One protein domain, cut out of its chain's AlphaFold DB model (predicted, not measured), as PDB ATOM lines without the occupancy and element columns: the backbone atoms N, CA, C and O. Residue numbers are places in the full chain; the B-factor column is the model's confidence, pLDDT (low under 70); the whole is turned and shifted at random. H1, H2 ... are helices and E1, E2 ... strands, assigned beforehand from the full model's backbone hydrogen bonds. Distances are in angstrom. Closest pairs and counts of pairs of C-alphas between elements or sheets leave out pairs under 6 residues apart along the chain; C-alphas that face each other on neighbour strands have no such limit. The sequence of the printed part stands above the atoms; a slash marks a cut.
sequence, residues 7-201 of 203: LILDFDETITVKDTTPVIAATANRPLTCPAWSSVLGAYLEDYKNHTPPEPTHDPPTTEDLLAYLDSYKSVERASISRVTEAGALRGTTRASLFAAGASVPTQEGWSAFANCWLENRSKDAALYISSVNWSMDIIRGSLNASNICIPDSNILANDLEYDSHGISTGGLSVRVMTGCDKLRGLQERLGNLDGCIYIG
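What this domain is: This is residues 7 to 201 of the 203 residues of an uncharacterized protein of Spizellomyces sp. 'palustris' (UniProt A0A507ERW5). A small wall of three parallel strands, E2 E1 E5, has H6 and H8 grazing it, while a helical cluster of H5 packed with H1 and H7 and a two-stranded hairpin, E3 and E4, lie away from it. H2 and H4 pack together as an antiparallel pair, and from the start of H4 the helix H3 leads back to H8; residues 58 to 63 and 120 to 125 stick out. The printed part has 195 residues, with eight named helices and five named strands in the order E1 H1 H2 H3 H4 H5 H6 E2 H7 E3 E4 H8 E5, a mixed class of helices and strands. It is compact, with a radius of gyration of the C-alphas of 17.6 A and spans of 53 by 45 by 31 A.

Where its parts are: Find C-alpha 7 at (145.264, 175.068, 142.448), where E1, residues 7 to 9, begins. Beside it look for E2, residues 127 to 131, 13.0 A long, and E5, residues 197 to 200, ending at C-alpha 200, (141.380, 181.528, 140.206). H6 is residues 111 to 120 and H8 residues 180 to 191, 16.2 A. H1 is residues 21 to 27, H5 95 to 103 and H7 137 to 146. The longest helix, H2, runs 20.1 A from C-alpha 37 at (154.870, 207.577, 140.876) to residue 50; H3 is residues 63 to 72 and H4 74 to 86, 17.8 A. E3 is residues 160 to 163 and E4 169 to 174, 11.1 A.

How they stand to each other: In the sheet, E1 is parallel to E2, with N 129 and O 7 2.8 A apart, and to E5, with N 8 and O 198 2.8 A apart. E1, H1 to H6 and E2 make a strand-helix-strand unit, two parallel neighbours with helices between. H6 only grazes the sheet with residues 115 to 119, and H8 with residues 180 to 191. H8 touches H3 with residues 180 to 181 alone, the closest C-alphas being Leu 67 and Cys 181, 6.0 A. H3 and H4 meet only through their link. H4 touches H2 at a shallow tilt of 21 degrees, opposite ways, closest at the C-alphas of Tyr 44 and Ser 80, 5.6 A. The closest C-alphas of H4 and E4, Thr 85 and Gly 172, are 5.3 A apart. E3 and E4 form an antiparallel hairpin, with N 162 and O 172 2.9 A apart. H5 touches H7 at a steep tilt of 44 degrees, closest at the C-alphas of Gly 102 and Ile 139, 4.0 A, and touches H1 at 52 degrees, also steep, closest at the C-alphas of Thr 27 and Ser 97, 6.2 A. In each of the eight helices, every O i to N i+4 pair is within hydrogen-bond range.

The domain as a whole: The C-alphas farthest apart, Asp 59 and His 166, are 53.5 A apart. The printed part has no cut, and its long links are E1 to H1, H2 to H3 and H7 to E3. Look for low confidence at residues 121 to 124, under 70; the mean pLDDT of the printed part is 93.2.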
ATOM      1  N   LEU A   7     145.884 173.757 142.292       95.00
ATOM      2  CA  LEU A   7     145.264 175.068 142.448       95.00
ATOM      3  C   LEU A   7     146.258 176.136 142.013       95.00
ATOM      4  O   LEU A   7     147.360 176.213 142.546       95.00
ATOM      5  N   ILE A   8     145.865 176.951 141.048       97.38
ATOM      6  CA  ILE A   8     146.660 178.048 140.515       97.38
ATOM      7  C   ILE A   8     145.915 179.337 140.829       97.38
ATOM      8  O   ILE A   8     144.723 179.451 140.553       97.38
ATOM      9  N   LEU A   9     146.615 180.295 141.415       98.06
ATOM     10  CA  LEU A   9     146.034 181.555 141.851       98.06
ATOM     11  C   LEU A   9     146.797 182.714 141.224       98.06
ATOM     12  O   LEU A   9     148.031 182.693 141.175       98.06
ATOM     13  N   ASP A  10     146.076 183.741 140.795       97.88
ATOM     14  CA  ASP A  10     146.669 185.072 140.724       97.88
ATOM     15  C   ASP A  10     146.952 185.607 142.140       97.88
ATOM     16  O   ASP A  10     146.561 185.010 143.145       97.88
ATOM     17  N   PHE A  11     147.670 186.721 142.230       98.19
ATOM     18  CA  PHE A  11     148.083 187.312 143.496       98.19
ATOM     19  C   PHE A  11     147.355 188.620 143.801       98.19
ATOM     20  O   PHE A  11     146.559 188.662 144.741       98.19
ATOM     21  N   ASP A  12     147.626 189.671 143.027       98.00
ATOM     22  CA  ASP A  12     147.022 190.986 143.228       98.00
ATOM     23  C   ASP A  12     145.506 190.925 143.000       98.00
ATOM     24  O   ASP A  12     145.066 190.271 142.068       98.00
ATOM     25  N   GLU A  13     144.716 191.530 143.895       97.62
ATOM     26  CA  GLU A  13     143.232 191.551 143.892       97.62
ATOM     27  C   GLU A  13     142.534 190.171 143.991       97.62
ATOM     28  O   GLU A  13     141.350 190.097 144.328       97.62
ATOM     29  N   THR A  14     143.277 189.073 143.832       97.94
ATOM     30  CA  THR A  14     142.820 187.687 143.992       97.94
ATOM     31  C   THR A  14     143.130 187.124 145.378       97.94
ATOM     32  O   THR A  14     142.230 186.676 146.086       97.94
ATOM     33  N   ILE A  15     144.401 187.141 145.791       98.38
ATOM     34  CA  ILE A  15     144.825 186.794 147.157       98.38
ATOM     35  C   ILE A  15     144.837 188.048 148.019       98.38
ATOM     36  O   ILE A  15     144.392 188.024 149.169       98.38
ATOM     37  N   THR A  16     145.364 189.147 147.485       98.62
ATOM     38  CA  THR A  16     145.404 190.432 148.178       98.62
ATOM     39  C   THR A  16     144.085 191.175 147.991       98.62
ATOM     40  O   THR A  16     143.357 190.962 147.027       98.62
ATOM     41  N   VAL A  17     143.755 192.076 148.918       98.25
ATOM     42  CA  VAL A  17     142.534 192.902 148.802       98.25
ATOM     43  C   VAL A  17     142.673 193.977 147.715       98.25
ATOM     44  O   VAL A  17     141.675 194.510 147.236       98.25
ATOM     45  N   LYS A  18     143.909 194.355 147.374       97.38
ATOM     46  CA  LYS A  18     144.243 195.435 146.438       97.38
ATOM     47  C   LYS A  18     145.552 195.138 145.718       97.38
ATOM     48  O   LYS A  18     146.395 194.421 146.262       97.38
ATOM     49  N   ASP A  19     145.746 195.791 144.580       95.69
ATOM     50  CA  ASP A  19     147.034 195.868 143.894       95.69
ATOM     51  C   ASP A  19     148.183 196.281 144.840       95.69
ATOM     52  O   ASP A  19     148.079 197.241 145.617       95.69
ATOM     53  N   THR A  20     149.290 195.539 144.780       96.94
ATOM     54  CA  THR A  20     150.474 195.738 145.629       96.94
ATOM     55  C   THR A  20     151.577 196.555 144.965       96.94
ATOM     56  O   THR A  20     152.593 196.843 145.606       96.94
ATOM     57  N   THR A  21     151.395 197.028 143.732       93.56
ATOM     58  CA  THR A  21     152.393 197.857 143.047       93.56
ATOM     59  C   THR A  21     152.719 199.146 143.827       93.56
ATOM     60  O   THR A  21     153.904 199.464 143.979       93.56
ATOM     61  N   PRO A  22     151.748 199.870 144.435       91.81
ATOM     62  CA  PRO A  22     152.045 200.992 145.328       91.81
ATOM     63  C   PRO A  22     152.864 200.603 146.563       91.81
ATOM     64  O   PRO A  22     153.672 201.401 147.037       91.81
ATOM     65  N   VAL A  23     152.672 199.386 147.084       94.75
ATOM     66  CA  VAL A  23     153.428 198.873 148.236       94.75
ATOM     67  C   VAL A  23     154.882 198.647 147.834       94.75
ATOM     68  O   VAL A  23     155.780 199.125 148.524       94.75
ATOM     69  N   ILE A  24     155.122 198.021 146.677       94.38
ATOM     70  CA  ILE A  24     156.465 197.865 146.096       94.38
ATOM     71  C   ILE A  24     157.128 199.231 145.919       94.38
ATOM     72  O   ILE A  24     158.250 199.439 146.385       94.38
ATOM     73  N   ALA A  25     156.424 200.189 145.314       89.94
ATOM     74  CA  ALA A  25     156.936 201.537 145.087       89.94
ATOM     75  C   ALA A  25     157.345 202.249 146.388       89.94
ATOM     76  O   ALA A  25     158.341 202.972 146.405       89.94
ATOM     77  N   ALA A  26     156.602 202.032 147.476       90.19
ATOM     78  CA  ALA A  26     156.883 202.624 148.781       90.19
ATOM     79  C   ALA A  26     158.125 202.032 149.470       90.19
ATOM     80  O   ALA A  26     158.709 202.689 150.329       90.19
ATOM     81  N   THR A  27     158.559 200.821 149.093       90.44
ATOM     82  CA  THR A  27     159.803 200.227 149.623       90.44
ATOM     83  C   THR A  27     161.070 200.826 149.016       90.44
ATOM     84  O   THR A  27     162.161 200.637 149.558       90.44
ATOM     85  N   ALA A  28     160.948 201.537 147.895       86.69
ATOM     86  CA  ALA A  28     162.092 202.052 147.165       86.69
ATOM     87  C   ALA A  28     162.627 203.360 147.749       86.69
ATOM     88  O   ALA A  28     161.885 204.310 148.000       86.69
ATOM     89  N   ASN A  29     163.955 203.453 147.865       80.31
ATOM     90  CA  ASN A  29     164.640 204.706 148.171       80.31
ATOM     91  C   ASN A  29     164.879 205.505 146.878       80.31
ATOM     92  O   ASN A  29     165.991 205.574 146.352       80.31
ATOM     93  N   ARG A  30     163.784 206.026 146.321       75.44
ATOM     94  CA  ARG A  30     163.730 206.581 144.961       75.44
ATOM     95  C   ARG A  30     164.681 207.776 144.794       75.44
ATOM     96  O   ARG A  30     164.630 208.700 145.609       75.44
ATOM     97  N   PRO A  31     165.491 207.827 143.717       75.88
ATOM     98  CA  PRO A  31     166.278 209.015 143.403       75.88
ATOM     99  C   PRO A  31     165.379 210.248 143.242       75.88
ATOM    100  O   PRO A  31     164.308 210.152 142.646       75.88
ATOM    101  N   LEU A  32     165.840 211.423 143.682       77.06
ATOM    102  CA  LEU A  32     165.106 212.689 143.500       77.06
ATOM    103  C   LEU A  32     164.858 213.037 142.022       77.06
ATOM    104  O   LEU A  32     163.960 213.808 141.706       77.06
ATOM    105  N   THR A  33     165.661 212.472 141.122       79.56
ATOM    106  CA  THR A  33     165.542 212.621 139.667       79.56
ATOM    107  C   THR A  33     164.476 211.708 139.056       79.56
ATOM    108  O   THR A  33     164.150 211.863 137.883       79.56
ATOM    109  N   CYS A  34     163.951 210.740 139.813       82.81
ATOM    110  CA  CYS A  34     162.899 209.848 139.344       82.81
ATOM    111  C   CYS A  34     161.567 210.618 139.263       82.81
ATOM    112  O   CYS A  34     161.202 211.290 140.233       82.81
ATOM    113  N   PRO A  35     160.789 210.491 138.169       83.56
ATOM    114  CA  PRO A  35     159.450 211.072 138.088       83.56
ATOM    115  C   PRO A  35     158.572 210.620 139.255       83.56
ATOM    116  O   PRO A  35     158.745 209.513 139.765       83.56
ATOM    117  N   ALA A  36     157.587 211.424 139.660       85.25
ATOM    118  CA  ALA A  36     156.624 210.997 140.671       85.25
ATOM    119  C   ALA A  36     155.926 209.692 140.242       85.25
ATOM    120  O   ALA A  36     155.730 209.441 139.053       85.25
ATOM    121  N   TRP A  37     155.537 208.849 141.207       84.31
ATOM    122  CA  TRP A  37     154.870 207.577 140.876       84.31
ATOM    123  C   TRP A  37     153.564 207.818 140.112       84.31
ATOM    124  O   TRP A  37     153.260 207.131 139.143       84.31
ATOM    125  N   SER A  38     152.844 208.873 140.497       85.88
ATOM    126  CA  SER A  38     151.649 209.352 139.808       85.88
ATOM    127  C   SER A  38     151.898 209.706 138.341       85.88
ATOM    128  O   SER A  38     151.015 209.484 137.523       85.88
ATOM    129  N   SER A  39     153.084 210.207 137.982       89.31
ATOM    130  CA  SER A  39     153.439 210.490 136.586       89.31
ATOM    131  C   SER A  39     153.628 209.205 135.780       89.31
ATOM    132  O   SER A  39     153.146 209.116 134.656       89.31
ATOM    133  N   VAL A  40     154.282 208.194 136.361       89.38
ATOM    134  CA  VAL A  40     154.453 206.878 135.720       89.38
ATOM    135  C   VAL A  40     153.102 206.185 135.539       89.38
ATOM    136  O   VAL A  40     152.819 205.663 134.462       89.38
ATOM    137  N   LEU A  41     152.246 206.231 136.564       89.44
ATOM    138  CA  LEU A  41     150.885 205.707 136.494       89.44
ATOM    139  C   LEU A  41     150.044 206.456 135.450       89.44
ATOM    140  O   LEU A  41     149.342 205.828 134.668       89.44
ATOM    141  N   GLY A  42     150.146 207.786 135.401       92.50
ATOM    142  CA  GLY A  42     149.451 208.608 134.411       92.50
ATOM    143  C   GLY A  42     149.817 208.229 132.977       92.50
ATOM    144  O   GLY A  42     148.922 208.008 132.169       92.50
ATOM    145  N   ALA A  43     151.112 208.065 132.690       94.06
ATOM    146  CA  ALA A  43     151.577 207.622 131.376       94.06
ATOM    147  C   ALA A  43     151.073 206.211 131.025       94.06
ATOM    148  O   ALA A  43     150.674 205.966 129.894       94.06
ATOM    149  N   TYR A  44     151.026 205.290 131.995       93.81
ATOM    150  CA  TYR A  44     150.441 203.963 131.777       93.81
ATOM    151  C   TYR A  44     148.953 204.025 131.428       93.81
ATOM    152  O   TYR A  44     148.525 203.387 130.474       93.81
ATOM    153  N   LEU A  45     148.171 204.821 132.159       94.50
ATOM    154  CA  LEU A  45     146.744 204.982 131.879       94.50
ATOM    155  C   LEU A  45     146.491 205.645 130.519       94.50
ATOM    156  O   LEU A  45     145.497 205.335 129.864       94.50
ATOM    157  N   GLU A  46     147.374 206.544 130.087       96.62
ATOM    158  CA  GLU A  46     147.324 207.144 128.754       96.62
ATOM    159  C   GLU A  46     147.632 206.117 127.658       96.62
ATOM    160  O   GLU A  46     146.840 205.990 126.723       96.62
ATOM    161  N   ASP A  47     148.709 205.337 127.802       96.31
ATOM    162  CA  ASP A  47     149.047 204.249 126.876       96.31
ATOM    163  C   ASP A  47     147.895 203.236 126.781       96.31
ATOM    164  O   ASP A  47     147.473 202.868 125.686       96.31
ATOM    165  N   TYR A  48     147.329 202.844 127.926       94.00
ATOM    166  CA  TYR A  48     146.197 201.922 128.005       94.00
ATOM    167  C   TYR A  48     144.955 202.468 127.294       94.00
ATOM    168  O   TYR A  48     144.292 201.747 126.554       94.00
ATOM    169  N   LYS A  49     144.637 203.752 127.493       95.62
ATOM    170  CA  LYS A  49     143.485 204.407 126.858       95.62
ATOM    171  C   LYS A  49     143.661 204.559 125.346       95.62
ATOM    172  O   LYS A  49     142.675 204.508 124.615       95.62
ATOM    173  N   ASN A  50     144.887 204.805 124.897       96.38
ATOM    174  CA  ASN A  50     145.207 205.009 123.487       96.38
ATOM    175  C   ASN A  50     145.412 203.689 122.730       96.38
ATOM    176  O   ASN A  50     145.497 203.701 121.501       96.38
ATOM    177  N   HIS A  51     145.499 202.563 123.442       96.56
ATOM    178  CA  HIS A  51     145.613 201.246 122.838       96.56
ATOM    179  C   HIS A  51     144.267 200.764 122.301       96.56
ATOM    180  O   HIS A  51     143.277 200.686 123.029       96.56
ATOM    181  N   THR A  52     144.254 200.388 121.025       95.88
ATOM    182  CA  THR A  52     143.092 199.777 120.379       95.88
ATOM    183  C   THR A  52     143.344 198.276 120.253       95.88
ATOM    184  O   THR A  52     144.165 197.878 119.419       95.88
ATOM    185  N   PRO A  53     142.682 197.433 121.063       94.00
ATOM    186  CA  PRO A  53     142.807 195.990 120.926       94.00
ATOM    187  C   PRO A  53     142.163 195.506 119.612       94.00
ATOM    188  O   PRO A  53     141.300 196.191 119.060       94.00
ATOM    189  N   PRO A  54     142.574 194.339 119.087       94.31
ATOM    190  CA  PRO A  54     141.952 193.763 117.902       94.31
ATOM    191  C   PRO A  54     140.491 193.386 118.177       94.31
ATOM    192  O   PRO A  54     140.163 192.880 119.250       94.31
ATOM    193  N   GLU A  55     139.630 193.588 117.180       94.62
ATOM    194  CA  GLU A  55     138.268 193.051 117.198       94.62
ATOM    195  C   GLU A  55     138.307 191.515 117.104       94.62
ATOM    196  O   GLU A  55     139.142 190.973 116.366       94.62
ATOM    197  N   PRO A  56     137.421 190.795 117.818       94.56
ATOM    198  CA  PRO A  56     137.342 189.346 117.714       94.56
ATOM    199  C   PRO A  56     136.942 188.935 116.293       94.56
ATOM    200  O   PRO A  56     136.098 189.559 115.650       94.56
ATOM    201  N   THR A  57     137.541 187.854 115.802       95.38
ATOM    202  CA  THR A  57     137.237 187.310 114.472       95.38
ATOM    203  C   THR A  57     136.030 186.368 114.472       95.38
ATOM    204  O   THR A  57     135.468 186.104 113.407       95.38
ATOM    205  N   HIS A  58     135.596 185.907 115.651       96.38
ATOM    206  CA  HIS A  58     134.460 185.003 115.841       96.38
ATOM    207  C   HIS A  58     133.400 185.587 116.792       96.38
ATOM    208  O   HIS A  58     133.712 186.384 117.677       96.38
ATOM    209  N   ASP A  59     132.150 185.136 116.627       93.50
ATOM    210  CA  ASP A  59     131.017 185.437 117.511       93.50
ATOM    211  C   ASP A  59     130.282 184.129 117.895       93.50
ATOM    212  O   ASP A  59     129.670 183.499 117.022       93.50
ATOM    213  N   PRO A  60     130.364 183.664 119.161       93.00
ATOM    214  CA  PRO A  60     131.080 184.290 120.276       93.00
ATOM    215  C   PRO A  60     132.615 184.213 120.118       93.00
ATOM    216  O   PRO A  60     133.104 183.326 119.411       93.00
ATOM    217  N   PRO A  61     133.385 185.090 120.797       94.75
ATOM    218  CA  PRO A  61     134.847 185.064 120.750       94.75
ATOM    219  C   PRO A  61     135.430 183.705 121.148       94.75
ATOM    220  O   PRO A  61     135.023 183.100 122.145       94.75
ATOM    221  N   THR A  62     136.413 183.237 120.382       95.06
ATOM    222  CA  THR A  62     137.172 182.013 120.678       95.06
ATOM    223  C   THR A  62     138.258 182.256 121.728       95.06
ATOM    224  O   THR A  62     138.562 183.393 122.089       95.06
ATOM    225  N   THR A  63     138.893 181.181 122.213       89.88
ATOM    226  CA  THR A  63     140.072 181.314 123.090       89.88
ATOM    227  C   THR A  63     141.197 182.051 122.366       89.88
ATOM    228  O   THR A  63     141.863 182.892 122.960       89.88
ATOM    229  N   GLU A  64     141.375 181.793 121.074       92.50
ATOM    230  CA  GLU A  64     142.346 182.470 120.224       92.50
ATOM    231  C   GLU A  64     142.069 183.976 120.120       92.50
ATOM    232  O   GLU A  64     143.004 184.764 120.250       92.50
ATOM    233  N   ASP A  65     140.804 184.387 119.962       93.81
ATOM    234  CA  ASP A  65     140.426 185.809 119.948       93.81
ATOM    235  C   ASP A  65     140.731 186.486 121.293       93.81
ATOM    236  O   ASP A  65     141.290 187.584 121.331       93.81
ATOM    237  N   LEU A  66     140.423 185.816 122.409       92.25
ATOM    238  CA  LEU A  66     140.711 186.324 123.754       92.25
ATOM    239  C   LEU A  66     142.223 186.432 124.012       92.25
ATOM    240  O   LEU A  66     142.689 187.416 124.584       92.25
ATOM    241  N   LEU A  67     143.013 185.454 123.559       91.31
ATOM    242  CA  LEU A  67     144.473 185.500 123.662       91.31
ATOM    243  C   LEU A  67     145.067 186.610 122.780       91.31
ATOM    244  O   LEU A  67     145.987 187.302 123.214       91.31
ATOM    245  N   ALA A  68     144.537 186.822 121.572       93.00
ATOM    246  CA  ALA A  68     144.961 187.916 120.699       93.00
ATOM    247  C   ALA A  68     144.659 189.288 121.321       93.00
ATOM    248  O   ALA A  68     145.505 190.185 121.291       93.00
ATOM    249  N   TYR A  69     143.488 189.433 121.947       93.88
ATOM    250  CA  TYR A  69     143.131 190.616 122.721       93.88
ATOM    251  C   TYR A  69     144.142 190.870 123.850       93.88
ATOM    252  O   TYR A  69     144.733 191.949 123.908       93.88
ATOM    253  N   LEU A  70     144.410 189.871 124.701       91.88
ATOM    254  CA  LEU A  70     145.320 190.006 125.846       91.88
ATOM    255  C   LEU A  70     146.774 190.278 125.431       91.88
ATOM    256  O   LEU A  70     147.444 191.103 126.051       91.88
ATOM    257  N   ASP A  71     147.283 189.615 124.389       92.88
ATOM    258  CA  ASP A  71     148.664 189.826 123.931       92.88
ATOM    259  C   ASP A  71     148.850 191.195 123.260       92.88
ATOM    260  O   ASP A  71     149.952 191.743 123.284       92.88
ATOM    261  N   SER A  72     147.777 191.813 122.745       94.75
ATOM    262  CA  SER A  72     147.852 193.160 122.165       94.75
ATOM    263  C   SER A  72     148.313 194.222 123.174       94.75
ATOM    264  O   SER A  72     149.012 195.157 122.790       94.75
ATOM    265  N   TYR A  73     148.022 194.041 124.469       93.94
ATOM    266  CA  TYR A  73     148.441 194.951 125.543       93.94
ATOM    267  C   TYR A  73     149.923 194.821 125.919       93.94
ATOM    268  O   TYR A  73     150.448 195.629 126.684       93.94
ATOM    269  N   LYS A  74     150.651 193.844 125.370       93.88
ATOM    270  CA  LYS A  74     152.053 193.593 125.733       93.88
ATOM    271  C   LYS A  74     152.969 194.790 125.468       93.88
ATOM    272  O   LYS A  74     153.957 194.979 126.174       93.88
ATOM    273  N   SER A  75     152.679 195.600 124.451       93.88
ATOM    274  CA  SER A  75     153.424 196.838 124.182       93.88
ATOM    275  C   SER A  75     153.194 197.890 125.273       93.88
ATOM    276  O   SER A  75     154.160 198.511 125.716       93.88
ATOM    277  N   VAL A  76     151.950 198.037 125.739       95.44
ATOM    278  CA  VAL A  76     151.545 198.947 126.823       95.44
ATOM    279  C   VAL A  76     152.230 198.554 128.131       95.44
ATOM    280  O   VAL A  76     152.899 199.376 128.761       95.44
ATOM    281  N   GLU A  77     152.146 197.276 128.505       94.19
ATOM    282  CA  GLU A  77     152.766 196.762 129.730       94.19
ATOM    283  C   GLU A  77     154.295 196.895 129.697       94.19
ATOM    284  O   GLU A  77     154.926 197.337 130.664       94.19
ATOM    285  N   ARG A  78     154.913 196.604 128.546       94.69
ATOM    286  CA  ARG A  78     156.355 196.786 128.350       94.69
ATOM    287  C   ARG A  78     156.770 198.245 128.492       94.69
ATOM    288  O   ARG A  78     157.768 198.507 129.156       94.69
ATOM    289  N   ALA A  79     156.029 199.180 127.898       95.31
ATOM    290  CA  ALA A  79     156.316 200.608 128.021       95.31
ATOM    291  C   ALA A  79     156.231 201.073 129.484       95.31
ATOM    292  O   ALA A  79     157.087 201.830 129.946       95.31
ATOM    293  N   SER A  80     155.252 200.560 130.237       93.19
ATOM    294  CA  SER A  80     155.116 200.812 131.675       93.19
ATOM    295  C   SER A  80     156.344 200.360 132.463       93.19
ATOM    296  O   SER A  80     156.949 201.152 133.192       93.19
ATOM    297  N   ILE A  81     156.773 199.114 132.247       93.62
ATOM    298  CA  ILE A  81     157.957 198.544 132.895       93.62
ATOM    299  C   ILE A  81     159.223 199.312 132.503       93.62
ATOM    300  O   ILE A  81     160.010 199.657 133.383       93.62
ATOM    301  N   SER A  82     159.409 199.635 131.219       94.56
ATOM    302  CA  SER A  82     160.550 200.426 130.737       94.56
ATOM    303  C   SER A  82     160.651 201.773 131.449       94.56
ATOM    304  O   SER A  82     161.719 202.124 131.940       94.56
ATOM    305  N   ARG A  83     159.536 202.498 131.612       94.06
ATOM    306  CA  ARG A  83     159.530 203.782 132.338       94.06
ATOM    307  C   ARG A  83     160.005 203.635 133.787       94.06
ATOM    308  O   ARG A  83     160.720 204.500 134.290       94.06
ATOM    309  N   VAL A  84     159.623 202.553 134.465       92.06
ATOM    310  CA  VAL A  84     160.025 202.273 135.855       92.06
ATOM    311  C   VAL A  84     161.506 201.911 135.947       92.06
ATOM    312  O   VAL A  84     162.210 202.431 136.820       92.06
ATOM    313  N   THR A  85     161.984 201.033 135.064       93.25
ATOM    314  CA  THR A  85     163.360 200.518 135.104       93.25
ATOM    315  C   THR A  85     164.374 201.556 134.630       93.25
ATOM    316  O   THR A  85     165.393 201.753 135.294       93.25
ATOM    317  N   GLU A  86     164.079 202.305 133.563       93.12
ATOM    318  CA  GLU A  86     164.934 203.388 133.051       93.12
ATOM    319  C   GLU A  86     165.067 204.538 134.053       93.12
ATOM    320  O   GLU A  86     166.154 205.086 134.238       93.12
ATOM    321  N   ALA A  87     163.989 204.864 134.774       90.75
ATOM    322  CA  ALA A  87     164.034 205.844 135.855       90.75
ATOM    323  C   ALA A  87     164.781 205.338 137.105       90.75
ATOM    324  O   ALA A  87     165.011 206.109 138.041       90.75
ATOM    325  N   GLY A  88     165.131 204.047 137.162       90.94
ATOM    326  CA  GLY A  88     165.722 203.413 138.338       90.94
ATOM    327  C   GLY A  88     164.805 203.483 139.558       90.94
ATOM    328  O   GLY A  88     165.293 203.581 140.683       90.94
ATOM    329  N   ALA A  89     163.483 203.463 139.347       91.00
ATOM    330  CA  ALA A  89     162.499 203.779 140.380       91.00
ATOM    331  C   ALA A  89     162.516 202.799 141.563       91.00
ATOM    332  O   ALA A  89     162.074 203.171 142.644       91.00
ATOM    333  N   LEU A  90     163.028 201.581 141.367       92.94
ATOM    334  CA  LEU A  90     163.143 200.539 142.396       92.94
ATOM    335  C   LEU A  90     164.599 200.232 142.784       92.94
ATOM    336  O   LEU A  90     164.861 199.282 143.518       92.94
ATOM    337  N   ARG A  91     165.566 201.025 142.305       92.62
ATOM    338  CA  ARG A  91     166.978 200.852 142.663       92.62
ATOM    339  C   ARG A  91     167.171 201.079 144.163       92.62
ATOM    340  O   ARG A  91     166.639 202.031 144.726       92.62
ATOM    341  N   GLY A  92     167.980 200.236 144.799       92.88
ATOM    342  CA  GLY A  92     168.283 200.347 146.228       92.88
ATOM    343  C   GLY A  92     167.275 199.649 147.145       92.88
ATOM    344  O   GLY A  92     167.544 199.518 148.337       92.88
ATOM    345  N   THR A  93     166.149 199.164 146.617       95.25
ATOM    346  CA  THR A  93     165.210 198.335 147.380       95.25
ATOM    347  C   THR A  93     165.863 197.011 147.767       95.25
ATOM    348  O   THR A  93     166.506 196.368 146.940       95.25
ATOM    349  N   THR A  94     165.687 196.571 149.012       96.69
ATOM    350  CA  THR A  94     166.248 195.296 149.489       96.69
ATOM    351  C   THR A  94     165.215 194.172 149.429       96.69
ATOM    352  O   THR A  94     164.017 194.415 149.600       96.69
ATOM    353  N   ARG A  95     165.666 192.920 149.276       97.31
ATOM    354  CA  ARG A  95     164.772 191.752 149.418       97.31
ATOM    355  C   ARG A  95     164.033 191.751 150.760       97.31
ATOM    356  O   ARG A  95     162.833 191.500 150.812       97.31
ATOM    357  N   ALA A  96     164.733 192.099 151.842       97.31
ATOM    358  CA  ALA A  96     164.167 192.133 153.190       97.31
ATOM    359  C   ALA A  96     163.035 193.166 153.337       97.31
ATOM    360  O   ALA A  96     162.012 192.863 153.947       97.31
ATOM    361  N   SER A  97     163.183 194.362 152.753       97.56
ATOM    362  CA  SER A  97     162.125 195.382 152.781       97.56
ATOM    363  C   SER A  97     160.889 194.954 151.991       97.56
ATOM    364  O   SER A  97     159.776 195.196 152.448       97.56
ATOM    365  N   LEU A  98     161.066 194.283 150.848       98.12
ATOM    366  CA  LEU A  98     159.952 193.752 150.052       98.12
ATOM    367  C   LEU A  98     159.236 192.614 150.776       98.12
ATOM    368  O   LEU A  98     158.012 192.619 150.859       98.12
ATOM    369  N   PHE A  99     159.984 191.691 151.377       98.38
ATOM    370  CA  PHE A  99     159.411 190.614 152.178       98.38
ATOM    371  C   PHE A  99     158.595 191.150 153.365       98.38
ATOM    372  O   PHE A  99     157.452 190.746 153.572       98.38
ATOM    373  N   ALA A 100     159.148 192.106 154.117       98.31
ATOM    374  CA  ALA A 100     158.453 192.730 155.243       98.31
ATOM    375  C   ALA A 100     157.195 193.500 154.802       98.31
ATOM    376  O   ALA A 100     156.156 193.430 155.463       98.31
ATOM    377  N   ALA A 101     157.271 194.204 153.668       98.12
ATOM    378  CA  ALA A 101     156.123 194.890 153.089       98.12
ATOM    379  C   ALA A 101     155.032 193.896 152.665       98.12
ATOM    380  O   ALA A 101     153.869 194.097 153.004       98.12
ATOM    381  N   GLY A 102     155.410 192.788 152.020       98.19
ATOM    382  CA  GLY A 102     154.501 191.712 151.620       98.19
ATOM    383  C   GLY A 102     153.772 191.083 152.803       98.19
ATOM    384  O   GLY A 102     152.566 190.869 152.739       98.19
ATOM    385  N   ALA A 103     154.471 190.878 153.924       98.25
ATOM    386  CA  ALA A 103     153.874 190.370 155.160       98.25
ATOM    387  C   ALA A 103     152.834 191.319 155.786       98.25
ATOM    388  O   ALA A 103     152.040 190.896 156.624       98.25
ATOM    389  N   SER A 104     152.834 192.592 155.387       97.75
ATOM    390  CA  SER A 104     151.887 193.610 155.854       97.75
ATOM    391  C   SER A 104     150.731 193.849 154.874       97.75
ATOM    392  O   SER A 104     149.843 194.651 155.167       97.75
ATOM    393  N   VAL A 105     150.734 193.196 153.703       97.81
ATOM    394  CA  VAL A 105     149.673 193.340 152.698       97.81
ATOM    395  C   VAL A 105     148.402 192.631 153.179       97.81
ATOM    396  O   VAL A 105     148.449 191.434 153.462       97.81
ATOM    397  N   PRO A 106     147.245 193.318 153.224       98.06
ATOM    398  CA  PRO A 106     145.973 192.675 153.533       98.06
ATOM    399  C   PRO A 106     145.588 191.639 152.474       98.06
ATOM    400  O   PRO A 106     145.566 191.939 151.276       98.06
ATOM    401  N   THR A 107     145.222 190.442 152.922       98.50
ATOM    402  CA  THR A 107     144.679 189.372 152.075       98.50
ATOM    403  C   THR A 107     143.159 189.303 152.168       98.50
ATOM    404  O   THR A 107     142.577 189.772 153.148       98.50
ATOM    405  N   GLN A 108     142.521 188.709 151.160       98.12
ATOM    406  CA  GLN A 108     141.081 188.453 151.151       98.12
ATOM    407  C   GLN A 108     140.651 187.686 152.410       98.12
ATOM    408  O   GLN A 108     141.390 186.849 152.944       98.12
ATOM    409  N   GLU A 109     139.438 187.965 152.886       97.56
ATOM    410  CA  GLU A 109     138.871 187.249 154.027       97.56
ATOM    411  C   GLU A 109     138.797 185.744 153.721       97.56
ATOM    412  O   GLU A 109     138.377 185.324 152.645       97.56
ATOM    413  N   GLY A 110     139.248 184.918 154.665       96.81
ATOM    414  CA  GLY A 110     139.266 183.464 154.506       96.81
ATOM    415  C   GLY A 110     140.421 182.909 153.663       96.81
ATOM    416  O   GLY A 110     140.558 181.688 153.621       96.81
ATOM    417  N   TRP A 111     141.287 183.746 153.072       97.00
ATOM    418  CA  TRP A 111     142.436 183.305 152.261       97.00
ATOM    419  C   TRP A 111     143.281 182.231 152.957       97.00
ATOM    420  O   TRP A 111     143.441 181.126 152.437       97.00
ATOM    421  N   SER A 112     143.787 182.520 154.160       95.94
ATOM    422  CA  SER A 112     144.681 181.598 154.867       95.94
ATOM    423  C   SER A 112     143.969 180.289 155.228       95.94
ATOM    424  O   SER A 112     144.564 179.220 155.139       95.94
ATOM    425  N   ALA A 113     142.683 180.344 155.595       96.25
ATOM    426  CA  ALA A 113     141.895 179.148 155.893       96.25
ATOM    427  C   ALA A 113     141.663 178.293 154.637       96.25
ATOM    428  O   ALA A 113     141.806 177.074 154.684       96.25
ATOM    429  N   PHE A 114     141.356 178.932 153.507       95.44
ATOM    430  CA  PHE A 114     141.183 178.273 152.218       95.44
ATOM    431  C   PHE A 114     142.474 177.595 151.743       95.44
ATOM    432  O   PHE A 114     142.453 176.410 151.410       95.44
ATOM    433  N   ALA A 115     143.602 178.308 151.765       94.94
ATOM    434  CA  ALA A 115     144.887 177.779 151.320       94.94
ATOM    435  C   ALA A 115     145.373 176.613 152.198       94.94
ATOM    436  O   ALA A 115     145.788 175.584 151.668       94.94
ATOM    437  N   ASN A 116     145.253 176.723 153.527       92.75
ATOM    438  CA  ASN A 116     145.583 175.617 154.433       92.75
ATOM    439  C   ASN A 116     144.659 174.416 154.209       92.75
ATOM    440  O   ASN A 116     145.134 173.295 154.070       92.75
ATOM    441  N   CYS A 117     143.351 174.647 154.061       92.06
ATOM    442  CA  CYS A 117     142.399 173.584 153.749       92.06
ATOM    443  C   CYS A 117     142.760 172.853 152.445       92.06
ATOM    444  O   CYS A 117     142.672 171.627 152.393       92.06
ATOM    445  N   TRP A 118     143.196 173.578 151.410       91.19
ATOM    446  CA  TRP A 118     143.663 172.978 150.158       91.19
ATOM    447  C   TRP A 118     144.902 172.097 150.360       91.19
ATOM    448  O   TRP A 118     144.931 170.969 149.870       91.19
ATOM    449  N   LEU A 119     145.904 172.600 151.086       89.56
ATOM    450  CA  LEU A 119     147.179 171.911 151.307       89.56
ATOM    451  C   LEU A 119     147.058 170.708 152.263       89.56
ATOM    452  O   LEU A 119     147.796 169.739 152.109       89.56
ATOM    453  N   GLU A 120     146.133 170.743 153.226       85.94
ATOM    454  CA  GLU A 120     145.943 169.682 154.227       85.94
ATOM    455  C   GLU A 120     145.008 168.553 153.764       85.94
ATOM    456  O   GLU A 120     145.222 167.392 154.112       85.94
ATOM    457  N   ASN A 121     143.955 168.863 152.994       68.19
ATOM    458  CA  ASN A 121     142.839 167.930 152.751       68.19
ATOM    459  C   ASN A 121     142.924 167.143 151.435       68.19
ATOM    460  O   ASN A 121     141.909 166.627 150.953       68.19
ATOM    461  N   ARG A 122     144.099 167.057 150.807       66.69
ATOM    462  CA  ARG A 122     144.250 166.419 149.492       66.69
ATOM    463  C   ARG A 122     145.378 165.388 149.460       66.69
ATOM    464  O   ARG A 122     146.126 165.221 150.419       66.69
ATOM    465  N   SER A 123     145.422 164.615 148.372       66.62
ATOM    466  CA  SER A 123     146.466 163.617 148.111       66.62
ATOM    467  C   SER A 123     147.863 164.243 148.221       66.62
ATOM    468  O   SER A 123     148.021 165.458 148.135       66.62
ATOM    469  N   LYS A 124     148.906 163.410 148.350       65.31
ATOM    470  CA  LYS A 124     150.311 163.871 148.329       65.31
ATOM    471  C   LYS A 124     150.680 164.679 147.075       65.31
ATOM    472  O   LYS A 124     151.717 165.330 147.070       65.31
ATOM    473  N   ASP A 125     149.845 164.611 146.045       72.31
ATOM    474  CA  ASP A 125     150.054 165.246 144.749       72.31
ATOM    475  C   ASP A 125     149.391 166.628 144.657       72.31
ATOM    476  O   ASP A 125     149.526 167.308 143.639       72.31
ATOM    477  N   ALA A 126     148.686 167.062 145.709       82.69
ATOM    478  CA  ALA A 126     148.044 168.360 145.715       82.69
ATOM    479  C   ALA A 126     149.046 169.502 145.854       82.69
ATOM    480  O   ALA A 126     149.843 169.551 146.791       82.69
ATOM    481  N   ALA A 127     148.974 170.453 144.930       91.44
ATOM    482  CA  ALA A 127     149.893 171.574 144.871       91.44
ATOM    483  C   ALA A 127     149.149 172.898 144.690       91.44
ATOM    484  O   ALA A 127     148.129 172.982 144.001       91.44
ATOM    485  N   LEU A 128     149.681 173.936 145.333       95.12
ATOM    486  CA  LEU A 128     149.272 175.323 145.155       95.12
ATOM    487  C   LEU A 128     150.360 176.054 144.367       95.12
ATOM    488  O   LEU A 128     151.549 175.921 144.672       95.12
ATOM    489  N   TYR A 129     149.938 176.814 143.363       97.19
ATOM    490  CA  TYR A 129     150.771 177.622 142.486       97.19
ATOM    491  C   TYR A 129     150.299 179.069 142.491       97.19
ATOM    492  O   TYR A 129     149.101 179.338 142.553       97.19
ATOM    493  N   ILE A 130     151.248 179.988 142.351       98.12
ATOM    494  CA  ILE A 130     150.982 181.404 142.104       98.12
ATOM    495  C   ILE A 130     151.413 181.728 140.674       98.12
ATOM    496  O   ILE A 130     152.521 181.370 140.277       98.12
ATOM    497  N   SER A 131     150.557 182.400 139.907       97.88
ATOM    498  CA  SER A 131     150.845 182.893 138.557       97.88
ATOM    499  C   SER A 131     150.433 184.355 138.450       97.88
ATOM    500  O   SER A 131     149.250 184.664 138.320       97.88
ATOM    501  N   SER A 132     151.403 185.264 138.530       97.50
ATOM    502  CA  SER A 132     151.144 186.692 138.705       97.50
ATOM    503  C   SER A 132     152.048 187.567 137.841       97.50
ATOM    504  O   SER A 132     153.189 187.216 137.553       97.50
ATOM    505  N   VAL A 133     151.540 188.737 137.451       96.00
ATOM    506  CA  VAL A 133     152.331 189.808 136.816       96.00
ATOM    507  C   VAL A 133     153.094 190.662 137.837       96.00
ATOM    508  O   VAL A 133     153.842 191.555 137.438       96.00
ATOM    509  N   ASN A 134     152.940 190.387 139.139       96.62
ATOM    510  CA  ASN A 134     153.599 191.118 140.218       96.62
ATOM    511  C   ASN A 134     155.109 191.282 139.978       96.62
ATOM    512  O   ASN A 134     155.766 190.376 139.464       96.62
ATOM    513  N   TRP A 135     155.661 192.434 140.362       96.06
ATOM    514  CA  TRP A 135     157.060 192.794 140.100       96.06
ATOM    515  C   TRP A 135     158.058 192.234 141.122       96.06
ATOM    516  O   TRP A 135     159.266 192.386 140.931       96.06
ATOM    517  N   SER A 136     157.593 191.614 142.210       96.88
ATOM    518  CA  SER A 136     158.456 191.101 143.272       96.88
ATOM    519  C   SER A 136     157.986 189.754 143.813       96.88
ATOM    520  O   SER A 136     156.971 189.645 144.503       96.88
ATOM    521  N   MET A 137     158.818 188.728 143.629       97.56
ATOM    522  CA  MET A 137     158.614 187.445 144.306       97.56
ATOM    523  C   MET A 137     158.696 187.579 145.832       97.56
ATOM    524  O   MET A 137     158.040 186.827 146.548       97.56
ATOM    525  N   ASP A 138     159.474 188.532 146.350       98.19
ATOM    526  CA  ASP A 138     159.634 188.730 147.794       98.19
ATOM    527  C   ASP A 138     158.366 189.292 148.459       98.19
ATOM    528  O   ASP A 138     158.059 188.892 149.581       98.19
ATOM    529  N   ILE A 139     157.569 190.116 147.762       98.38
ATOM    530  CA  ILE A 139     156.234 190.537 148.238       98.38
ATOM    531  C   ILE A 139     155.299 189.333 148.372       98.38
ATOM    532  O   ILE A 139     154.655 189.164 149.411       98.38
ATOM    533  N   ILE A 140     155.261 188.471 147.350       98.56
ATOM    534  CA  ILE A 140     154.446 187.249 147.357       98.56
ATOM    535  C   ILE A 140     154.877 186.355 148.524       98.56
ATOM    536  O   ILE A 140     154.045 185.955 149.338       98.56
ATOM    537  N   ARG A 141     156.183 186.092 148.666       98.44
ATOM    538  CA  ARG A 141     156.732 185.286 149.768       98.44
ATOM    539  C   ARG A 141     156.371 185.858 151.135       98.44
ATOM    540  O   ARG A 141     155.974 185.100 152.014       98.44
ATOM    541  N   GLY A 142     156.482 187.175 151.310       98.31
ATOM    542  CA  GLY A 142     156.104 187.853 152.548       98.31
ATOM    543  C   GLY A 142     154.632 187.642 152.903       98.31
ATOM    544  O   GLY A 142     154.320 187.263 154.032       98.31
ATOM    545  N   SER A 143     153.737 187.819 151.926       98.56
ATOM    546  CA  SER A 143     152.287 187.631 152.088       98.56
ATOM    547  C   SER A 143     151.922 186.178 152.422       98.56
ATOM    548  O   SER A 143     151.181 185.918 153.376       98.56
ATOM    549  N   LEU A 144     152.507 185.211 151.704       98.19
ATOM    550  CA  LEU A 144     152.325 183.783 151.981       98.19
ATOM    551  C   LEU A 144     152.823 183.418 153.383       98.19
ATOM    552  O   LEU A 144     152.103 182.769 154.143       98.19
ATOM    553  N   ASN A 145     154.007 183.905 153.762       97.94
ATOM    554  CA  ASN A 145     154.583 183.673 155.082       97.94
ATOM    555  C   ASN A 145     153.703 184.243 156.207       97.94
ATOM    556  O   ASN A 145     153.485 183.562 157.204       97.94
ATOM    557  N   ALA A 146     153.147 185.449 156.046       97.56
ATOM    558  CA  ALA A 146     152.218 186.029 157.022       97.56
ATOM    559  C   ALA A 146     150.932 185.197 157.197       97.56
ATOM    560  O   ALA A 146     150.333 185.201 158.271       97.56
ATOM    561  N   SER A 147     150.544 184.441 156.167       96.38
ATOM    562  CA  SER A 147     149.421 183.497 156.200       96.38
ATOM    563  C   SER A 147     149.804 182.079 156.655       96.38
ATOM    564  O   SER A 147     148.955 181.190 156.620       96.38
ATOM    565  N   ASN A 148     151.058 181.847 157.066       95.69
ATOM    566  CA  ASN A 148     151.635 180.522 157.333       95.69
ATOM    567  C   ASN A 148     151.522 179.542 156.148       95.69
ATOM    568  O   ASN A 148     151.462 178.331 156.341       95.69
ATOM    569  N   ILE A 149     151.510 180.056 154.916       95.62
ATOM    570  CA  ILE A 149     151.475 179.246 153.699       95.62
ATOM    571  C   ILE A 149     152.900 179.051 153.192       95.62
ATOM    572  O   ILE A 149     153.604 180.010 152.882       95.62
ATOM    573  N   CYS A 150     153.317 177.791 153.083       91.44
ATOM    574  CA  CYS A 150     154.618 177.417 152.545       91.44
ATOM    575  C   CYS A 150     154.434 176.626 151.250       91.44
ATOM    576  O   CYS A 150     153.855 175.541 151.255       91.44
ATOM    577  N   ILE A 151     154.941 177.170 150.144       94.25
ATOM    578  CA  ILE A 151     155.008 176.487 148.849       94.25
ATOM    579  C   ILE A 151     156.435 176.581 148.297       94.25
ATOM    580  O   ILE A 151     157.152 177.530 148.626       94.25
ATOM    581  N   PRO A 152     156.871 175.633 147.451       94.19
ATOM    582  CA  PRO A 152     158.154 175.737 146.770       94.19
ATOM    583  C   PRO A 152     158.247 177.009 145.917       94.19
ATOM    584  O   PRO A 152     157.284 177.386 145.254       94.19
ATOM    585  N   ASP A 153     159.433 177.611 145.815       93.75
ATOM    586  CA  ASP A 153     159.679 178.720 144.874       93.75
ATOM    587  C   ASP A 153     159.403 178.312 143.415       93.75
ATOM    588  O   ASP A 153     158.981 179.124 142.589       93.75
ATOM    589  N   SER A 154     159.577 177.026 143.092       93.81
ATOM    590  CA  SER A 154     159.188 176.454 141.801       93.81
ATOM    591  C   SER A 154     157.679 176.483 141.550       93.81
ATOM    592  O   SER A 154     157.263 176.169 140.442       93.81
ATOM    593  N   ASN A 155     156.859 176.852 142.532       95.88
ATOM    594  CA  ASN A 155     155.418 177.006 142.379       95.88
ATOM    595  C   ASN A 155     154.994 178.472 142.209       95.88
ATOM    596  O   ASN A 155     153.822 178.733 141.955       95.88
ATOM    597  N   ILE A 156     155.928 179.423 142.291       97.44
ATOM    598  CA  ILE A 156     155.663 180.847 142.068       97.44
ATOM    599  C   ILE A 156     156.166 181.217 140.671       97.44
ATOM    600  O   ILE A 156     157.352 181.087 140.354       97.44
ATOM    601  N   LEU A 157     155.249 181.593 139.787       97.56
ATOM    602  CA  LEU A 157     155.513 182.154 138.467       97.56
ATOM    603  C   LEU A 157     155.157 183.642 138.528       97.56
ATOM    604  O   LEU A 157     153.992 184.012 138.448       97.56
ATOM    605  N   ALA A 158     156.167 184.483 138.715       97.50
ATOM    606  CA  ALA A 158     156.018 185.931 138.758       97.50
ATOM    607  C   ALA A 158     157.277 186.613 138.217       97.50
ATOM    608  O   ALA A 158     158.287 185.946 137.955       97.50
ATOM    609  N   ASN A 159     157.216 187.931 138.050       97.44
ATOM    610  CA  ASN A 159     158.410 188.727 137.795       97.44
ATOM    611  C   ASN A 159     159.208 188.884 139.099       97.44
ATOM    612  O   ASN A 159     158.688 188.683 140.199       97.44
ATOM    613  N   ASP A 160     160.483 189.237 138.987       97.25
ATOM    614  CA  ASP A 160     161.294 189.598 140.154       97.25
ATOM    615  C   ASP A 160     162.205 190.769 139.806       97.25
ATOM    616  O   ASP A 160     162.587 190.944 138.645       97.25
ATOM    617  N   LEU A 161     162.585 191.557 140.809       96.81
ATOM    618  CA  LEU A 161     163.602 192.580 140.602       96.81
ATOM    619  C   LEU A 161     164.946 191.916 140.291       96.81
ATOM    620  O   LEU A 161     165.240 190.795 140.709       96.81
ATOM    621  N   GLU A 162     165.793 192.632 139.569       97.06
ATOM    622  CA  GLU A 162     167.197 192.264 139.444       97.06
ATOM    623  C   GLU A 162     167.968 192.788 140.657       97.06
ATOM    624  O   GLU A 162     167.769 193.930 141.082       97.06
ATOM    625  N   TYR A 163     168.848 191.956 141.216       97.06
ATOM    626  CA  TYR A 163     169.601 192.258 142.433       97.06
ATOM    627  C   TYR A 163     171.103 192.099 142.210       97.06
ATOM    628  O   TYR A 163     171.541 191.259 141.423       97.06
ATOM    629  N   ASP A 164     171.888 192.887 142.937       96.56
ATOM    630  CA  ASP A 164     173.333 192.711 143.038       96.56
ATOM    631  C   ASP A 164     173.717 191.562 143.996       96.56
ATOM    632  O   ASP A 164     172.867 190.873 144.573       96.56
ATOM    633  N   SER A 165     175.023 191.358 144.200       96.25
ATOM    634  CA  SER A 165     175.558 190.327 145.101       96.25
ATOM    635  C   SER A 165     175.180 190.508 146.575       96.25
ATOM    636  O   SER A 165     175.399 189.597 147.370       96.25
ATOM    637  N   HIS A 166     174.640 191.666 146.957       94.88
ATOM    638  CA  HIS A 166     174.214 191.984 148.318       94.88
ATOM    639  C   HIS A 166     172.690 191.914 148.493       94.88
ATOM    640  O   HIS A 166     172.190 192.199 149.581       94.88
ATOM    641  N   GLY A 167     171.940 191.516 147.459       94.75
ATOM    642  CA  GLY A 167     170.479 191.448 147.523       94.75
ATOM    643  C   GLY A 167     169.807 192.823 147.479       94.75
ATOM    644  O   GLY A 167     168.684 192.974 147.972       94.75
ATOM    645  N   ILE A 168     170.488 193.816 146.902       95.75
ATOM    646  CA  ILE A 168     169.977 195.170 146.685       95.75
ATOM    647  C   ILE A 168     169.581 195.304 145.216       95.75
ATOM    648  O   ILE A 168     170.326 194.905 144.321       95.75
ATOM    649  N   SER A 169     168.393 195.846 144.952       96.44
ATOM    650  CA  SER A 169     167.885 195.955 143.591       96.44
ATOM    651  C   SER A 169     168.734 196.909 142.752       96.44
ATOM    652  O   SER A 169     169.003 198.053 143.139       96.44
ATOM    653  N   THR A 170     169.090 196.459 141.551       95.06
ATOM    654  CA  THR A 170     169.761 197.267 140.527       95.06
ATOM    655  C   THR A 170     168.794 198.217 139.815       95.06
ATOM    656  O   THR A 170     169.229 199.008 138.981       95.06
ATOM    657  N   GLY A 171     167.493 198.162 140.124       92.50
ATOM    658  CA  GLY A 171     166.427 198.871 139.415       92.50
ATOM    659  C   GLY A 171     165.946 198.170 138.138       92.50
ATOM    660  O   GLY A 171     164.978 198.635 137.544       92.50
ATOM    661  N   GLY A 172     166.591 197.071 137.727       95.25
ATOM    662  CA  GLY A 172     166.117 196.203 136.648       95.25
ATOM    663  C   GLY A 172     164.986 195.270 137.097       95.25
ATOM    664  O   GLY A 172     164.765 195.072 138.295       95.25
ATOM    665  N   LEU A 173     164.285 194.682 136.125       95.56
ATOM    666  CA  LEU A 173     163.186 193.739 136.346       95.56
ATOM    667  C   LEU A 173     163.361 192.513 135.440       95.56
ATOM    668  O   LEU A 173     163.386 192.633 134.215       95.56
ATOM    669  N   SER A 174     163.420 191.327 136.042       95.62
ATOM    670  CA  SER A 174     163.375 190.048 135.340       95.62
ATOM    671  C   SER A 174     161.922 189.716 134.996       95.62
ATOM    672  O   SER A 174     161.177 189.170 135.813       95.62
ATOM    673  N   VAL A 175     161.507 190.084 133.782       94.75
ATOM    674  CA  VAL A 175     160.126 189.903 133.314       94.75
ATOM    675  C   VAL A 175     159.916 188.494 132.758       94.75
ATOM    676  O   VAL A 175     160.508 188.119 131.748       94.75
ATOM    677  N   ARG A 176     159.040 187.729 133.409       93.88
ATOM    678  CA  ARG A 176     158.604 186.375 133.036       93.88
ATOM    679  C   ARG A 176     157.137 186.323 132.622       93.88
ATOM    680  O   ARG A 176     156.774 185.500 131.789       93.88
ATOM    681  N   VAL A 177     156.307 187.189 133.200       93.12
ATOM    682  CA  VAL A 177     154.862 187.248 132.975       93.12
ATOM    683  C   VAL A 177     154.462 188.700 132.756       93.12
ATOM    684  O   VAL A 177     154.690 189.542 133.620       93.12
ATOM    685  N   MET A 178     153.854 189.000 131.610       92.38
ATOM    686  CA  MET A 178     153.373 190.349 131.300       92.38
ATOM    687  C   MET A 178     151.873 190.376 131.015       92.38
ATOM    688  O   MET A 178     151.195 191.315 131.403       92.38
ATOM    689  N   THR A 179     151.351 189.334 130.367       91.06
ATOM    690  CA  THR A 179     149.930 189.221 130.016       91.06
ATOM    691  C   THR A 179     149.365 187.863 130.435       91.06
ATOM    692  O   THR A 179     150.111 186.946 130.801       91.06
ATOM    693  N   GLY A 180     148.043 187.689 130.329       88.44
ATOM    694  CA  GLY A 180     147.400 186.385 130.540       88.44
ATOM    695  C   GLY A 180     147.952 185.286 129.617       88.44
ATOM    696  O   GLY A 180     148.082 184.135 130.033       88.44
ATOM    697  N   CYS A 181     148.394 185.643 128.407       90.88
ATOM    698  CA  CYS A 181     149.049 184.711 127.486       90.88
ATOM    699  C   CYS A 181     150.378 184.186 128.042       90.88
ATOM    700  O   CYS A 181     150.692 183.004 127.891       90.88
ATOM    701  N   ASP A 182     151.154 185.042 128.712       93.31
ATOM    702  CA  ASP A 182     152.407 184.623 129.341       93.31
ATOM    703  C   ASP A 182     152.148 183.759 130.588       93.31
ATOM    704  O   ASP A 182     152.882 182.795 130.809       93.31
ATOM    705  N   LYS A 183     151.067 184.018 131.347       94.31
ATOM    706  CA  LYS A 183     150.625 183.127 132.437       94.31
ATOM    707  C   LYS A 183     150.304 181.731 131.909       94.31
ATOM    708  O   LYS A 183     150.827 180.752 132.435       94.31
ATOM    709  N   LEU A 184     149.480 181.631 130.861       92.50
ATOM    710  CA  LEU A 184     149.113 180.347 130.257       92.50
ATOM    711  C   LEU A 184     150.353 179.592 129.765       92.50
ATOM    712  O   LEU A 184     150.536 178.430 130.125       92.50
ATOM    713  N   ARG A 185     151.230 180.263 129.004       92.88
ATOM    714  CA  ARG A 185     152.463 179.657 128.486       92.88
ATOM    715  C   ARG A 185     153.369 179.169 129.616       92.88
ATOM    716  O   ARG A 185     153.775 178.012 129.611       92.88
ATOM    717  N   GLY A 186     153.643 180.014 130.610       94.06
ATOM    718  CA  GLY A 186     154.518 179.652 131.726       94.06
ATOM    719  C   GLY A 186     153.952 178.519 132.588       94.06
ATOM    720  O   GLY A 186     154.705 177.673 133.070       94.06
ATOM    721  N   LEU A 187     152.626 178.446 132.747       93.88
ATOM    722  CA  LEU A 187     151.967 177.324 133.418       93.88
ATOM    723  C   LEU A 187     152.070 176.033 132.600       93.88
ATOM    724  O   LEU A 187     152.376 174.991 133.171       93.88
ATOM    725  N   GLN A 188     151.870 176.084 131.280       93.75
ATOM    726  CA  GLN A 188     152.034 174.920 130.403       93.75
ATOM    727  C   GLN A 188     153.477 174.404 130.402       93.75
ATOM    728  O   GLN A 188     153.693 173.205 130.551       93.75
ATOM    729  N   GLU A 189     154.467 175.293 130.314       93.88
ATOM    730  CA  GLU A 189     155.889 174.931 130.382       93.88
ATOM    731  C   GLU A 189     156.253 174.277 131.722       93.88
ATOM    732  O   GLU A 189     157.026 173.319 131.763       93.88
ATOM    733  N   ARG A 190     155.680 174.769 132.826       91.12
ATOM    734  CA  ARG A 190     155.979 174.279 134.177       91.12
ATOM    735  C   ARG A 190     155.225 173.000 134.543       91.12
ATOM    736  O   ARG A 190     155.751 172.192 135.304       91.12
ATOM    737  N   LEU A 191     154.001 172.828 134.048       90.88
ATOM    738  CA  LEU A 191     153.094 171.749 134.453       90.88
ATOM    739  C   LEU A 191     152.918 170.655 133.388       90.88
ATOM    740  O   LEU A 191     152.380 169.591 133.696       90.88
ATOM    741  N   GLY A 192     153.346 170.895 132.147       89.88
ATOM    742  CA  GLY A 192     153.213 169.989 131.002       89.88
ATOM    743  C   GLY A 192     151.787 169.905 130.450       89.88
ATOM    744  O   GLY A 192     151.549 170.225 129.290       89.88
ATOM    745  N   ASN A 193     150.827 169.497 131.281       86.69
ATOM    746  CA  ASN A 193     149.393 169.533 130.982       86.69
ATOM    747  C   ASN A 193     148.634 170.263 132.100       86.69
ATOM    748  O   ASN A 193     149.119 170.353 133.229       86.69
ATOM    749  N   LEU A 194     147.438 170.764 131.787       89.00
ATOM    750  CA  LEU A 194     146.592 171.513 132.724       89.00
ATOM    751  C   LEU A 194     145.383 170.701 133.225       89.00
ATOM    752  O   LEU A 194     144.462 171.263 133.814       89.00
ATOM    753  N   ASP A 195     145.373 169.383 133.019       88.88
ATOM    754  CA  ASP A 195     144.264 168.523 133.444       88.88
ATOM    755  C   ASP A 195     144.176 168.448 134.975       88.88
ATOM    756  O   ASP A 195     145.163 168.202 135.661       88.88
ATOM    757  N   GLY A 196     142.994 168.655 135.550       88.19
ATOM    758  CA  GLY A 196     142.852 168.681 137.012       88.19
ATOM    759  C   GLY A 196     143.451 169.933 137.675       88.19
ATOM    760  O   GLY A 196     143.616 169.953 138.898       88.19
ATOM    761  N   CYS A 197     143.763 170.971 136.887       92.12
ATOM    762  CA  CYS A 197     144.055 172.308 137.389       92.12
ATOM    763  C   CYS A 197     142.767 173.127 137.561       92.12
ATOM    764  O   CYS A 197     141.872 173.087 136.718       92.12
ATOM    765  N   ILE A 198     142.716 173.937 138.615       93.56
ATOM    766  CA  ILE A 198     141.802 175.076 138.737       93.56
ATOM    767  C   ILE A 198     142.641 176.342 138.740       93.56
ATOM    768  O   ILE A 198     143.635 176.416 139.458       93.56
ATOM    769  N   TYR A 199     142.215 177.334 137.964       94.94
ATOM    770  CA  TYR A 199     142.757 178.685 138.014       94.94
ATOM    771  C   TYR A 199     141.736 179.622 138.665       94.94
ATOM    772  O   TYR A 199     140.561 179.589 138.300       94.94
ATOM    773  N   ILE A 200     142.179 180.452 139.609       96.62
ATOM    774  CA  ILE A 200     141.380 181.528 140.206       96.62
ATOM    775  C   ILE A 200     142.141 182.838 140.015       96.62
ATOM    776  O   ILE A 200     143.308 182.941 140.386       96.62
ATOM    777  N   GLY A 201     141.466 183.825 139.438       94.94
ATOM    778  CA  GLY A 201     141.961 185.183 139.250       94.94
ATOM    779  C   GLY A 201     140.788 186.155 139.190       94.94
ATOM    780  O   GLY A 201     139.651 185.732 138.962       94.94
TER     781      GLY A 201